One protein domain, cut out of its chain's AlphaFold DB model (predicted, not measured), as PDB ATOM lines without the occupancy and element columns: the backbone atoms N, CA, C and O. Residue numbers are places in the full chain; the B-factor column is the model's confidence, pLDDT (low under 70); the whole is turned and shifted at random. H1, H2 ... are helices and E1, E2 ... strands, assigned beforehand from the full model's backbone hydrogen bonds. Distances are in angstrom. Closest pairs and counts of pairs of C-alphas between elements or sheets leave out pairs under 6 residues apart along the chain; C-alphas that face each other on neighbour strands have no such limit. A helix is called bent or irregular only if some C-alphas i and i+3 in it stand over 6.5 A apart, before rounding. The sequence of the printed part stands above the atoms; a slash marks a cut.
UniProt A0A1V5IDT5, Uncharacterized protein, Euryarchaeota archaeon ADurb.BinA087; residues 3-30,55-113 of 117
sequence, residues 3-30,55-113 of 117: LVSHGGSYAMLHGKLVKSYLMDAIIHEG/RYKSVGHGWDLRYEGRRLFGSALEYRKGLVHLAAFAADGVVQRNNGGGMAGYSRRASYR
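What this domain is: This is residues 3 to 30 and 55 to 113 of the 117 residues of an uncharacterized protein of Euryarchaeota archaeon ADurb.BinA087 (UniProt A0A1V5IDT5). A twisted four-strand sheet has the long helix H1 running beyond its E4 edge across a gap, and a long loop leads from E4 to the short helix H2. The printed part has 87 residues, in the order H1 E1 E2 E3 E4 H2, class mixed; the sheet, E1 E2 E3 E4, is antiparallel. It is only just compact, close to loose: radius of gyration of the C-alphas 14.3 A, spans 40 by 33 by 19 A.

Where its parts are: H1, residues 7 to 27, 28.7 A, begins at C-alpha 7 (47.390, -1.725, 330.183) and is irregular, C-alphas 12 and 15 being 7.4 A apart. E1 is residues 55 to 57, E2 63 to 69, E3 72 to 79, and E4 82 to 90, 23.3 A. H2, residues 106 to 111, ends at C-alpha 111 (32.616, 0.810, 301.726).

How they stand to each other: Residues 3 to 4 pair antiparallel with 85 to 86 of E4; H1 is apart from E4. The strands form a meander, each the antiparallel neighbour of the one before, with N 56 and O 64 at 2.8 A, N 65 and O 76 at 2.8 A, N 75 and O 87 at 3.0 A. H2 is not on the sheet. Every O i to N i+4 pair is within hydrogen-bond range in H2, 15 of 17 in H1.

The domain as a whole: The farthest C-alphas, Gly 30 and Arg 80, are 43.1 A apart. Residues 31 to 54 are not printed; C-alphas 30 and 55 are 37.9 A apart. Residues 15 to 30 stand free. The E4 to H2 link is long; residues 92 to 104 are under pLDDT 70.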
ATOM      1  N   LEU A   3      38.846  -0.910 322.614       85.94
ATOM      2  CA  LEU A   3      38.954  -1.164 324.045       85.94
ATOM      3  C   LEU A   3      40.000  -2.260 324.253       85.94
ATOM      4  O   LEU A   3      39.953  -3.305 323.601       85.94
ATOM      5  N   VAL A   4      40.941  -2.039 325.166       86.94
ATOM      6  CA  VAL A   4      41.939  -3.033 325.580       86.94
ATOM      7  C   VAL A   4      41.920  -3.079 327.100       86.94
ATOM      8  O   VAL A   4      42.154  -2.061 327.744       86.94
ATOM      9  N   SER A   5      41.622  -4.240 327.679       84.12
ATOM     10  CA  SER A   5      41.420  -4.350 329.131       84.12
ATOM     11  C   SER A   5      42.720  -4.379 329.935       84.12
ATOM     12  O   SER A   5      42.721  -4.019 331.110       84.12
ATOM     13  N   HIS A   6      43.839  -4.775 329.320       84.81
ATOM     14  CA  HIS A   6      45.140  -4.839 329.982       84.81
ATOM     15  C   HIS A   6      46.076  -3.714 329.521       84.81
ATOM     16  O   HIS A   6      46.455  -3.646 328.350       84.81
ATOM     17  N   GLY A   7      46.518  -2.873 330.463       84.50
ATOM     18  CA  GLY A   7      47.390  -1.725 330.183       84.50
ATOM     19  C   GLY A   7      48.718  -2.092 329.511       84.50
ATOM     20  O   GLY A   7      49.143  -1.401 328.590       84.50
ATOM     21  N   GLY A   8      49.341  -3.217 329.888       84.56
ATOM     22  CA  GLY A   8      50.575  -3.689 329.245       84.56
ATOM     23  C   GLY A   8      50.380  -4.040 327.766       84.56
ATOM     24  O   GLY A   8      51.194  -3.680 326.920       84.56
ATOM     25  N   SER A   9      49.249  -4.664 327.426       82.88
ATOM     26  CA  SER A   9      48.890  -4.978 326.038       82.88
ATOM     27  C   SER A   9      48.556  -3.713 325.253       82.88
ATOM     28  O   SER A   9      48.942  -3.598 324.092       82.88
ATOM     29  N   TYR A  10      47.891  -2.742 325.888       84.38
ATOM     30  CA  TYR A  10      47.652  -1.436 325.282       84.38
ATOM     31  C   TYR A  10      48.964  -0.724 324.956       84.38
ATOM     32  O   TYR A  10      49.123  -0.275 323.829       84.38
ATOM     33  N   ALA A  11      49.930  -0.681 325.879       87.94
ATOM     34  CA  ALA A  11      51.225  -0.039 325.644       87.94
ATOM     35  C   ALA A  11      51.954  -0.632 324.424       87.94
ATOM     36  O   ALA A  11      52.487   0.107 323.598       87.94
ATOM     37  N   MET A  12      51.902  -1.958 324.254       86.62
ATOM     38  CA  MET A  12      52.471  -2.634 323.080       86.62
ATOM     39  C   MET A  12      51.733  -2.310 321.770       86.62
ATOM     40  O   MET A  12      52.344  -2.286 320.701       86.62
ATOM     41  N   LEU A  13      50.416  -2.088 321.830       86.62
ATOM     42  CA  LEU A  13      49.575  -1.810 320.661       86.62
ATOM     43  C   LEU A  13      49.438  -0.315 320.349       86.62
ATOM     44  O   LEU A  13      49.106   0.030 319.215       86.62
ATOM     45  N   HIS A  14      49.721   0.564 321.310       87.75
ATOM     46  CA  HIS A  14      49.417   1.992 321.265       87.75
ATOM     47  C   HIS A  14      49.927   2.651 319.983       87.75
ATOM     48  O   HIS A  14      49.143   3.239 319.242       87.75
ATOM     49  N   GLY A  15      51.209   2.469 319.654       90.50
ATOM     50  CA  GLY A  15      51.794   3.066 318.449       90.50
ATOM     51  C   GLY A  15      51.120   2.605 317.151       90.50
ATOM     52  O   GLY A  15      50.923   3.404 316.237       90.50
ATOM     53  N   LYS A  16      50.706   1.331 317.069       88.50
ATOM     54  CA  LYS A  16      49.988   0.798 315.899       88.50
ATOM     55  C   LYS A  16      48.568   1.346 315.814       88.50
ATOM     56  O   LYS A  16      48.133   1.699 314.721       88.50
ATOM     57  N   LEU A  17      47.872   1.436 316.949       87.25
ATOM     58  CA  LEU A  17      46.521   1.991 317.022       87.25
ATOM     59  C   LEU A  17      46.525   3.463 316.612       87.25
ATOM     60  O   LEU A  17      45.841   3.822 315.660       87.25
ATOM     61  N   VAL A  18      47.362   4.289 317.245       90.12
ATOM     62  CA  VAL A  18      47.469   5.720 316.923       90.12
ATOM     63  C   VAL A  18      47.810   5.922 315.449       90.12
ATOM     64  O   VAL A  18      47.136   6.693 314.773       90.12
ATOM     65  N   LYS A  19      48.786   5.176 314.912       88.69
ATOM     66  CA  LYS A  19      49.119   5.243 313.484       88.69
ATOM     67  C   LYS A  19      47.930   4.858 312.604       88.69
ATOM     68  O   LYS A  19      47.667   5.545 311.629       88.69
ATOM     69  N   SER A  20      47.202   3.792 312.934       84.94
ATOM     70  CA  SER A  20      46.022   3.381 312.164       84.94
ATOM     71  C   SER A  20      44.931   4.452 312.162       84.94
ATOM     72  O   SER A  20      44.360   4.713 311.108       84.94
ATOM     73  N   TYR A  21      44.653   5.075 313.311       84.00
ATOM     74  CA  TYR A  21      43.672   6.160 313.415       84.00
ATOM     75  C   TYR A  21      44.131   7.419 312.675       84.00
ATOM     76  O   TYR A  21      43.316   8.067 312.033       84.00
ATOM     77  N   LEU A  22      45.429   7.738 312.705       87.12
ATOM     78  CA  LEU A  22      45.982   8.843 311.925       87.12
ATOM     79  C   LEU A  22      45.811   8.603 310.421       87.12
ATOM     80  O   LEU A  22      45.396   9.503 309.703       87.12
ATOM     81  N   MET A  23      46.093   7.387 309.946       84.81
ATOM     82  CA  MET A  23      45.882   7.030 308.538       84.81
ATOM     83  C   MET A  23      44.401   7.141 308.154       84.81
ATOM     84  O   MET A  23      44.096   7.639 307.077       84.81
ATOM     85  N   ASP A  24      43.486   6.721 309.036       78.75
ATOM     86  CA  ASP A  24      42.040   6.877 308.829       78.75
ATOM     87  C   ASP A  24      41.643   8.362 308.770       78.75
ATOM     88  O   ASP A  24      40.904   8.760 307.876       78.75
ATOM     89  N   ALA A  25      42.191   9.201 309.655       82.06
ATOM     90  CA  ALA A  25      41.941  10.642 309.667       82.06
ATOM     91  C   ALA A  25      42.437  11.339 308.391       82.06
ATOM     92  O   ALA A  25      41.730  12.185 307.858       82.06
ATOM     93  N   ILE A  26      43.608  10.948 307.871       84.31
ATOM     94  CA  ILE A  26      44.146  11.466 306.600       84.31
ATOM     95  C   ILE A  26      43.240  11.075 305.423       84.31
ATOM     96  O   ILE A  26      43.020  11.871 304.519       84.31
ATOM     97  N   ILE A  27      42.685   9.858 305.421       79.94
ATOM     98  CA  ILE A  27      41.784   9.400 304.349       79.94
ATOM     99  C   ILE A  27      40.485  10.221 304.302       79.94
ATOM    100  O   ILE A  27      39.948  10.425 303.216       79.94
ATOM    101  N   HIS A  28      39.996  10.687 305.453       70.94
ATOM    102  CA  HIS A  28      38.755  11.464 305.573       70.94
ATOM    103  C   HIS A  28      39.025  12.971 305.752       70.94
ATOM    104  O   HIS A  28      38.139  13.730 306.153       70.94
ATOM    105  N   GLU A  29      40.252  13.423 305.473       69.38
ATOM    106  CA  GLU A  29      40.634  14.830 305.549       69.38
ATOM    107  C   GLU A  29      39.801  15.649 304.545       69.38
ATOM    108  O   GLU A  29      39.842  15.414 303.339       69.38
ATOM    109  N   GLY A  30      39.004  16.598 305.051       63.25
ATOM    110  CA  GLY A  30      38.107  17.440 304.245       63.25
ATOM    111  C   GLY A  30      36.622  17.061 304.299       63.25
ATOM    112  O   GLY A  30      35.787  17.848 303.852       63.25
ATOM    113  N   ARG A  55      30.925 -16.666 317.578       77.31
ATOM    114  CA  ARG A  55      32.054 -17.197 318.349       77.31
ATOM    115  C   ARG A  55      32.843 -18.187 317.513       77.31
ATOM    116  O   ARG A  55      32.338 -19.256 317.182       77.31
ATOM    117  N   TYR A  56      34.104 -17.870 317.261       77.88
ATOM    118  CA  TYR A  56      35.052 -18.752 316.601       77.88
ATOM    119  C   TYR A  56      36.112 -19.197 317.603       77.88
ATOM    120  O   TYR A  56      36.631 -18.404 318.393       77.88
ATOM    121  N   LYS A  57      36.437 -20.491 317.588       71.88
ATOM    122  CA  LYS A  57      37.536 -21.013 318.399       71.88
ATOM    123  C   LYS A  57      38.837 -20.420 317.861       71.88
ATOM    124  O   LYS A  57      39.142 -20.590 316.681       71.88
ATOM    125  N   SER A  58      39.577 -19.706 318.708       64.81
ATOM    126  CA  SER A  58      40.871 -19.153 318.310       64.81
ATOM    127  C   SER A  58      41.868 -20.286 318.033       64.81
ATOM    128  O   SER A  58      41.783 -21.354 318.640       64.81
ATOM    129  N   VAL A  59      42.825 -20.055 317.125       63.38
ATOM    130  CA  VAL A  59      43.959 -20.975 316.894       63.38
ATOM    131  C   VAL A  59      44.902 -21.048 318.107       63.38
ATOM    132  O   VAL A  59      45.675 -21.992 318.228       63.38
ATOM    133  N   GLY A  60      44.817 -20.068 319.016       65.25
ATOM    134  CA  GLY A  60      45.453 -20.074 320.336       65.25
ATOM    135  C   GLY A  60      44.446 -20.292 321.473       65.25
ATOM    136  O   GLY A  60      43.382 -20.878 321.296       65.25
ATOM    137  N   HIS A  61      44.755 -19.789 322.670       58.94
ATOM    138  CA  HIS A  61      43.806 -19.810 323.781       58.94
ATOM    139  C   HIS A  61      42.793 -18.654 323.682       58.94
ATOM    140  O   HIS A  61      43.188 -17.492 323.631       58.94
ATOM    141  N   GLY A  62      41.491 -18.960 323.709       73.94
ATOM    142  CA  GLY A  62      40.406 -17.965 323.741       73.94
ATOM    143  C   GLY A  62      39.378 -18.114 322.617       73.94
ATOM    144  O   GLY A  62      39.387 -19.089 321.863       73.94
ATOM    145  N   TRP A  63      38.488 -17.128 322.525       76.19
ATOM    146  CA  TRP A  63      37.415 -17.032 321.537       76.19
ATOM    147  C   TRP A  63      37.564 -15.741 320.734       76.19
ATOM    148  O   TRP A  63      37.638 -14.653 321.305       76.19
ATOM    149  N   ASP A  64      37.614 -15.874 319.412       80.75
ATOM    150  CA  ASP A  64      37.498 -14.755 318.477       80.75
ATOM    151  C   ASP A  64      36.000 -14.506 318.266       80.75
ATOM    152  O   ASP A  64      35.267 -15.362 317.763       80.75
ATOM    153  N   LEU A  65      35.530 -13.367 318.755       80.88
ATOM    154  CA  LEU A  65      34.168 -12.891 318.597       80.88
ATOM    155  C   LEU A  65      34.129 -11.972 317.384       80.88
ATOM    156  O   LEU A  65      34.856 -10.983 317.322       80.88
ATOM    157  N   ARG A  66      33.235 -12.241 316.442       82.56
ATOM    158  CA  ARG A  66      33.024 -11.373 315.279       82.56
ATOM    159  C   ARG A  66      31.580 -10.970 315.204       82.56
ATOM    160  O   ARG A  66      30.698 -11.750 315.546       82.56
ATOM    161  N   TYR A  67      31.341  -9.752 314.759       80.00
ATOM    162  CA  TYR A  67      29.990  -9.244 314.649       80.00
ATOM    163  C   TYR A  67      29.905  -8.270 313.482       80.00
ATOM    164  O   TYR A  67      30.759  -7.406 313.277       80.00
ATOM    165  N   GLU A  68      28.862  -8.458 312.689       73.88
ATOM    166  CA  GLU A  68      28.531  -7.652 311.524       73.88
ATOM    167  C   GLU A  68      27.022  -7.404 311.611       73.88
ATOM    168  O   GLU A  68      26.209  -8.253 311.245       73.88
ATOM    169  N   GLY A  69      26.649  -6.277 312.215       68.81
ATOM    170  CA  GLY A  69      25.272  -5.834 312.407       68.81
ATOM    171  C   GLY A  69      24.931  -4.661 311.494       68.81
ATOM    172  O   GLY A  69      25.810  -3.991 310.966       68.81
ATOM    173  N   ARG A  70      23.638  -4.358 311.336       67.81
ATOM    174  CA  ARG A  70      23.154  -3.376 310.344       67.81
ATOM    175  C   ARG A  70      23.826  -1.998 310.424       67.81
ATOM    176  O   ARG A  70      23.913  -1.346 309.396       67.81
ATOM    177  N   ARG A  71      24.258  -1.569 311.614       74.75
ATOM    178  CA  ARG A  71      24.835  -0.236 311.881       74.75
ATOM    179  C   ARG A  71      26.267  -0.273 312.420       74.75
ATOM    180  O   ARG A  71      26.850   0.776 312.675       74.75
ATOM    181  N   LEU A  72      26.822  -1.462 312.641       81.19
ATOM    182  CA  LEU A  72      28.131  -1.614 313.268       81.19
ATOM    183  C   LEU A  72      28.778  -2.941 312.904       81.19
ATOM    184  O   LEU A  72      28.109  -3.952 312.706       81.19
ATOM    185  N   PHE A  73      30.099  -2.949 312.861       83.62
ATOM    186  CA  PHE A  73      30.883  -4.151 312.620       83.62
ATOM    187  C   PHE A  73      32.176  -4.112 313.421       83.62
ATOM    188  O   PHE A  73      32.684  -3.044 313.772       83.62
ATOM    189  N   GLY A  74      32.737  -5.287 313.683       83.56
ATOM    190  CA  GLY A  74      33.971  -5.370 314.439       83.56
ATOM    191  C   GLY A  74      34.343  -6.774 314.873       83.56
ATOM    192  O   GLY A  74      33.799  -7.781 314.411       83.56
ATOM    193  N   SER A  75      35.316  -6.819 315.773       84.19
ATOM    194  CA  SER A  75      35.796  -8.051 316.383       84.19
ATOM    195  C   SER A  75      36.137  -7.827 317.847       84.19
ATOM    196  O   SER A  75      36.513  -6.728 318.248       84.19
ATOM    197  N   ALA A  76      36.039  -8.877 318.646       83.88
ATOM    198  CA  ALA A  76      36.512  -8.896 320.014       83.88
ATOM    199  C   ALA A  76      37.257 -10.197 320.303       83.88
ATOM    200  O   ALA A  76      37.013 -11.229 319.689       83.88
ATOM    201  N   LEU A  77      38.178 -10.143 321.252       83.06
ATOM    202  CA  LEU A  77      38.911 -11.294 321.744       83.06
ATOM    203  C   LEU A  77      38.502 -11.540 323.190       83.06
ATOM    204  O   LEU A  77      38.714 -10.688 324.053       83.06
ATOM    205  N   GLU A  78      37.936 -12.712 323.455       81.00
ATOM    206  CA  GLU A  78      37.570 -13.158 324.795       81.00
ATOM    207  C   GLU A  78      38.540 -14.242 325.268       81.00
ATOM    208  O   GLU A  78      38.768 -15.252 324.597       81.00
ATOM    209  N   TYR A  79      39.094 -14.067 326.465       76.56
ATOM    210  CA  TYR A  79      39.932 -15.067 327.113       76.56
ATOM    211  C   TYR A  79      39.526 -15.231 328.577       76.56
ATOM    212  O   TYR A  79      39.390 -14.258 329.310       76.56
ATOM    213  N   ARG A  80      39.313 -16.482 329.014       70.12
ATOM    214  CA  ARG A  80      38.891 -16.833 330.389       70.12
ATOM    215  C   ARG A  80      37.662 -16.050 330.895       70.12
ATOM    216  O   ARG A  80      37.627 -15.661 332.056       70.12
ATOM    217  N   LYS A  81      36.647 -15.852 330.041       70.12
ATOM    218  CA  LYS A  81      35.431 -15.049 330.320       70.12
ATOM    219  C   LYS A  81      35.688 -13.546 330.534       70.12
ATOM    220  O   LYS A  81      34.799 -12.833 330.988       70.12
ATOM    221  N   GLY A  82      36.894 -13.067 330.228       73.19
ATOM    222  CA  GLY A  82      37.246 -11.653 330.203       73.19
ATOM    223  C   GLY A  82      37.432 -11.165 328.769       73.19
ATOM    224  O   GLY A  82      38.079 -11.826 327.954       73.19
ATOM    225  N   LEU A  83      36.882  -9.994 328.458       78.06
ATOM    226  CA  LEU A  83      37.101  -9.339 327.175       78.06
ATOM    227  C   LEU A  83      38.500  -8.702 327.168       78.06
ATOM    228  O   LEU A  83      38.794  -7.800 327.950       78.06
ATOM    229  N   VAL A  84      39.387  -9.209 326.315       83.44
ATOM    230  CA  VAL A  84      40.791  -8.774 326.206       83.44
ATOM    231  C   VAL A  84      40.903  -7.543 325.317       83.44
ATOM    232  O   VAL A  84      41.589  -6.576 325.649       83.44
ATOM    233  N   HIS A  85      40.213  -7.587 324.182       86.12
ATOM    234  CA  HIS A  85      40.226  -6.527 323.190       86.12
ATOM    235  C   HIS A  85      38.884  -6.476 322.465       86.12
ATOM    236  O   HIS A  85      38.327  -7.521 322.150       86.12
ATOM    237  N   LEU A  86      38.378  -5.280 322.191       86.00
ATOM    238  CA  LEU A  86      37.214  -5.035 321.345       86.00
ATOM    239  C   LEU A  86      37.578  -3.926 320.369       86.00
ATOM    240  O   LEU A  86      38.007  -2.858 320.789       86.00
ATOM    241  N   ALA A  87      37.342  -4.173 319.091       86.56
ATOM    242  CA  ALA A  87      37.382  -3.181 318.034       86.56
ATOM    243  C   ALA A  87      35.974  -3.076 317.447       86.56
ATOM    244  O   ALA A  87      35.438  -4.067 316.947       86.56
ATOM    245  N   ALA A  88      35.373  -1.892 317.544       86.38
ATOM    246  CA  ALA A  88      34.014  -1.594 317.112       86.38
ATOM    247  C   ALA A  88      33.992  -0.386 316.183       86.38
ATOM    248  O   ALA A  88      34.553   0.668 316.498       86.38
ATOM    249  N   PHE A  89      33.305  -0.514 315.055       84.50
ATOM    250  CA  PHE A  89      33.206   0.539 314.054       84.50
ATOM    251  C   PHE A  89      31.754   0.750 313.652       84.50
ATOM    252  O   PHE A  89      31.030  -0.214 313.407       84.50
ATOM    253  N   ALA A  90      31.347   2.016 313.581       81.88
ATOM    254  CA  ALA A  90      30.067   2.390 313.007       81.88
ATOM    255  C   ALA A  90      30.090   2.165 311.488       81.88
ATOM    256  O   ALA A  90      31.139   2.278 310.843       81.88
ATOM    257  N   ALA A  91      28.931   1.823 310.943       77.56
ATOM    258  CA  ALA A  91      28.673   1.790 309.516       77.56
ATOM    259  C   ALA A  91      27.565   2.792 309.188       77.56
ATOM    260  O   ALA A  91      26.524   2.799 309.848       77.56
ATOM    261  N   ASP A  92      27.771   3.571 308.130       67.69
ATOM    262  CA  ASP A  92      26.801   4.536 307.602       67.69
ATOM    263  C   ASP A  92      25.868   3.899 306.551       67.69
ATOM    264  O   ASP A  92      25.049   4.567 305.926       67.69
ATOM    265  N   GLY A  93      25.943   2.575 306.385       65.25
ATOM    266  CA  GLY A  93      25.099   1.785 305.491       65.25
ATOM    267  C   GLY A  93      24.807   0.386 306.037       65.25
ATOM    268  O   GLY A  93      25.295  -0.006 307.095       65.25
ATOM    269  N   VAL A  94      23.999  -0.393 305.308       62.00
ATOM    270  CA  VAL A  94      23.656  -1.769 305.702       62.00
ATOM    271  C   VAL A  94      24.885  -2.665 305.554       62.00
ATOM    272  O   VAL A  94      25.263  -3.041 304.444       62.00
ATOM    273  N   VAL A  95      25.481  -3.053 306.680       63.47
ATOM    274  CA  VAL A  95      26.505  -4.104 306.707       63.47
ATOM    275  C   VAL A  95      25.843  -5.422 306.311       63.47
ATOM    276  O   VAL A  95      24.947  -5.918 306.998       63.47
ATOM    277  N   GLN A  96      26.273  -5.998 305.193       64.06
ATOM    278  CA  GLN A  96      25.863  -7.345 304.817       64.06
ATOM    279  C   GLN A  96      26.743  -8.349 305.555       64.06
ATOM    280  O   GLN A  96      27.961  -8.356 305.368       64.06
ATOM    281  N   ARG A  97      26.116  -9.196 306.379       61.22
ATOM    282  CA  ARG A  97      26.807 -10.270 307.094       61.22
ATOM    283  C   ARG A  97      27.476 -11.197 306.087       61.22
ATOM    284  O   ARG A  97      26.817 -11.764 305.214       61.22
ATOM    285  N   ASN A  98      28.786 -11.360 306.212       61.72
ATOM    286  CA  ASN A  98      29.528 -12.273 305.366       61.72
ATOM    287  C   ASN A  98      29.193 -13.724 305.743       61.72
ATOM    288  O   ASN A  98      29.579 -14.214 306.801       61.72
ATOM    289  N   ASN A  99      28.489 -14.437 304.859       57.66
ATOM    290  CA  ASN A  99      28.047 -15.815 305.111       57.66
ATOM    291  C   ASN A  99      29.207 -16.839 305.124       57.66
ATOM    292  O   ASN A  99      29.005 -18.000 305.457       57.66
ATOM    293  N   GLY A 100      30.424 -16.415 304.758       58.28
ATOM    294  CA  GLY A 100      31.619 -17.261 304.657       58.28
ATOM    295  C   GLY A 100      32.465 -17.394 305.931       58.28
ATOM    296  O   GLY A 100      33.615 -17.808 305.832       58.28
ATOM    297  N   GLY A 101      31.977 -16.988 307.109       57.09
ATOM    298  CA  GLY A 101      32.689 -17.119 308.399       57.09
ATOM    299  C   GLY A 101      33.965 -16.266 308.565       57.09
ATOM    300  O   GLY A 101      34.540 -16.177 309.653       57.09
ATOM    301  N   GLY A 102      34.422 -15.610 307.496       60.66
ATOM    302  CA  GLY A 102      35.553 -14.684 307.491       60.66
ATOM    303  C   GLY A 102      35.122 -13.232 307.695       60.66
ATOM    304  O   GLY A 102      34.045 -12.831 307.261       60.66
ATOM    305  N   MET A 103      35.992 -12.423 308.306       66.94
ATOM    306  CA  MET A 103      35.795 -10.972 308.384       66.94
ATOM    307  C   MET A 103      35.755 -10.371 306.973       66.94
ATOM    308  O   MET A 103      36.563 -10.750 306.120       66.94
ATOM    309  N   ALA A 104      34.844  -9.427 306.719       68.44
ATOM    310  CA  ALA A 104      34.811  -8.724 305.440       68.44
ATOM    311  C   ALA A 104      36.189  -8.110 305.091       68.44
ATOM    312  O   ALA A 104      36.865  -7.509 305.931       68.44
ATOM    313  N   GLY A 105      36.618  -8.252 303.832       71.31
ATOM    314  CA  GLY A 105      37.886  -7.693 303.350       71.31
ATOM    315  C   GLY A 105      37.963  -6.170 303.520       71.31
ATOM    316  O   GLY A 105      36.938  -5.500 303.658       71.31
ATOM    317  N   TYR A 106      39.179  -5.611 303.508       68.06
ATOM    318  CA  TYR A 106      39.415  -4.177 303.743       68.06
ATOM    319  C   TYR A 106      38.540  -3.277 302.857       68.06
ATOM    320  O   TYR A 106      37.817  -2.437 303.383       68.06
ATOM    321  N   SER A 107      38.509  -3.517 301.543       70.00
ATOM    322  CA  SER A 107      37.730  -2.704 300.599       70.00
ATOM    323  C   SER A 107      36.227  -2.716 300.893       70.00
ATOM    324  O   SER A 107      35.560  -1.693 300.766       70.00
ATOM    325  N   ARG A 108      35.688  -3.857 301.345       71.12
ATOM    326  CA  ARG A 108      34.271  -3.979 301.715       71.12
ATOM    327  C   ARG A 108      33.981  -3.255 303.033       71.12
ATOM    328  O   ARG A 108      32.998  -2.533 303.124       71.12
ATOM    329  N   ARG A 109      34.870  -3.357 304.024       73.25
ATOM    330  CA  ARG A 109      34.738  -2.607 305.287       73.25
ATOM    331  C   ARG A 109      34.859  -1.096 305.091       73.25
ATOM    332  O   ARG A 109      34.107  -0.355 305.711       73.25
ATOM    333  N   ALA A 110      35.743  -0.649 304.201       70.81
ATOM    334  CA  ALA A 110      35.854   0.758 303.822       70.81
ATOM    335  C   ALA A 110      34.568   1.269 303.149       70.81
ATOM    336  O   ALA A 110      34.143   2.390 303.409       70.81
ATOM    337  N   SER A 111      33.894   0.434 302.347       71.44
ATOM    338  CA  SER A 111      32.616   0.810 301.726       71.44
ATOM    339  C   SER A 111      31.478   1.031 302.729       71.44
ATOM    340  O   SER A 111      30.615   1.857 302.469       71.44
ATOM    341  N   TYR A 112      31.500   0.377 303.900       71.62
ATOM    342  CA  TYR A 112      30.480   0.574 304.943       71.62
ATOM    343  C   TYR A 112      30.546   1.945 305.621       71.62
ATOM    344  O   TYR A 112      29.601   2.330 306.302       71.62
ATOM    345  N   ARG A 113      31.665   2.652 305.460       66.44
ATOM    346  CA  ARG A 113      31.883   3.997 306.002       66.44
ATOM    347  C   ARG A 113      31.744   5.091 304.951       66.44
ATOM    348  O   ARG A 113      31.758   6.261 305.293       66.44
TER     349      ARG A 113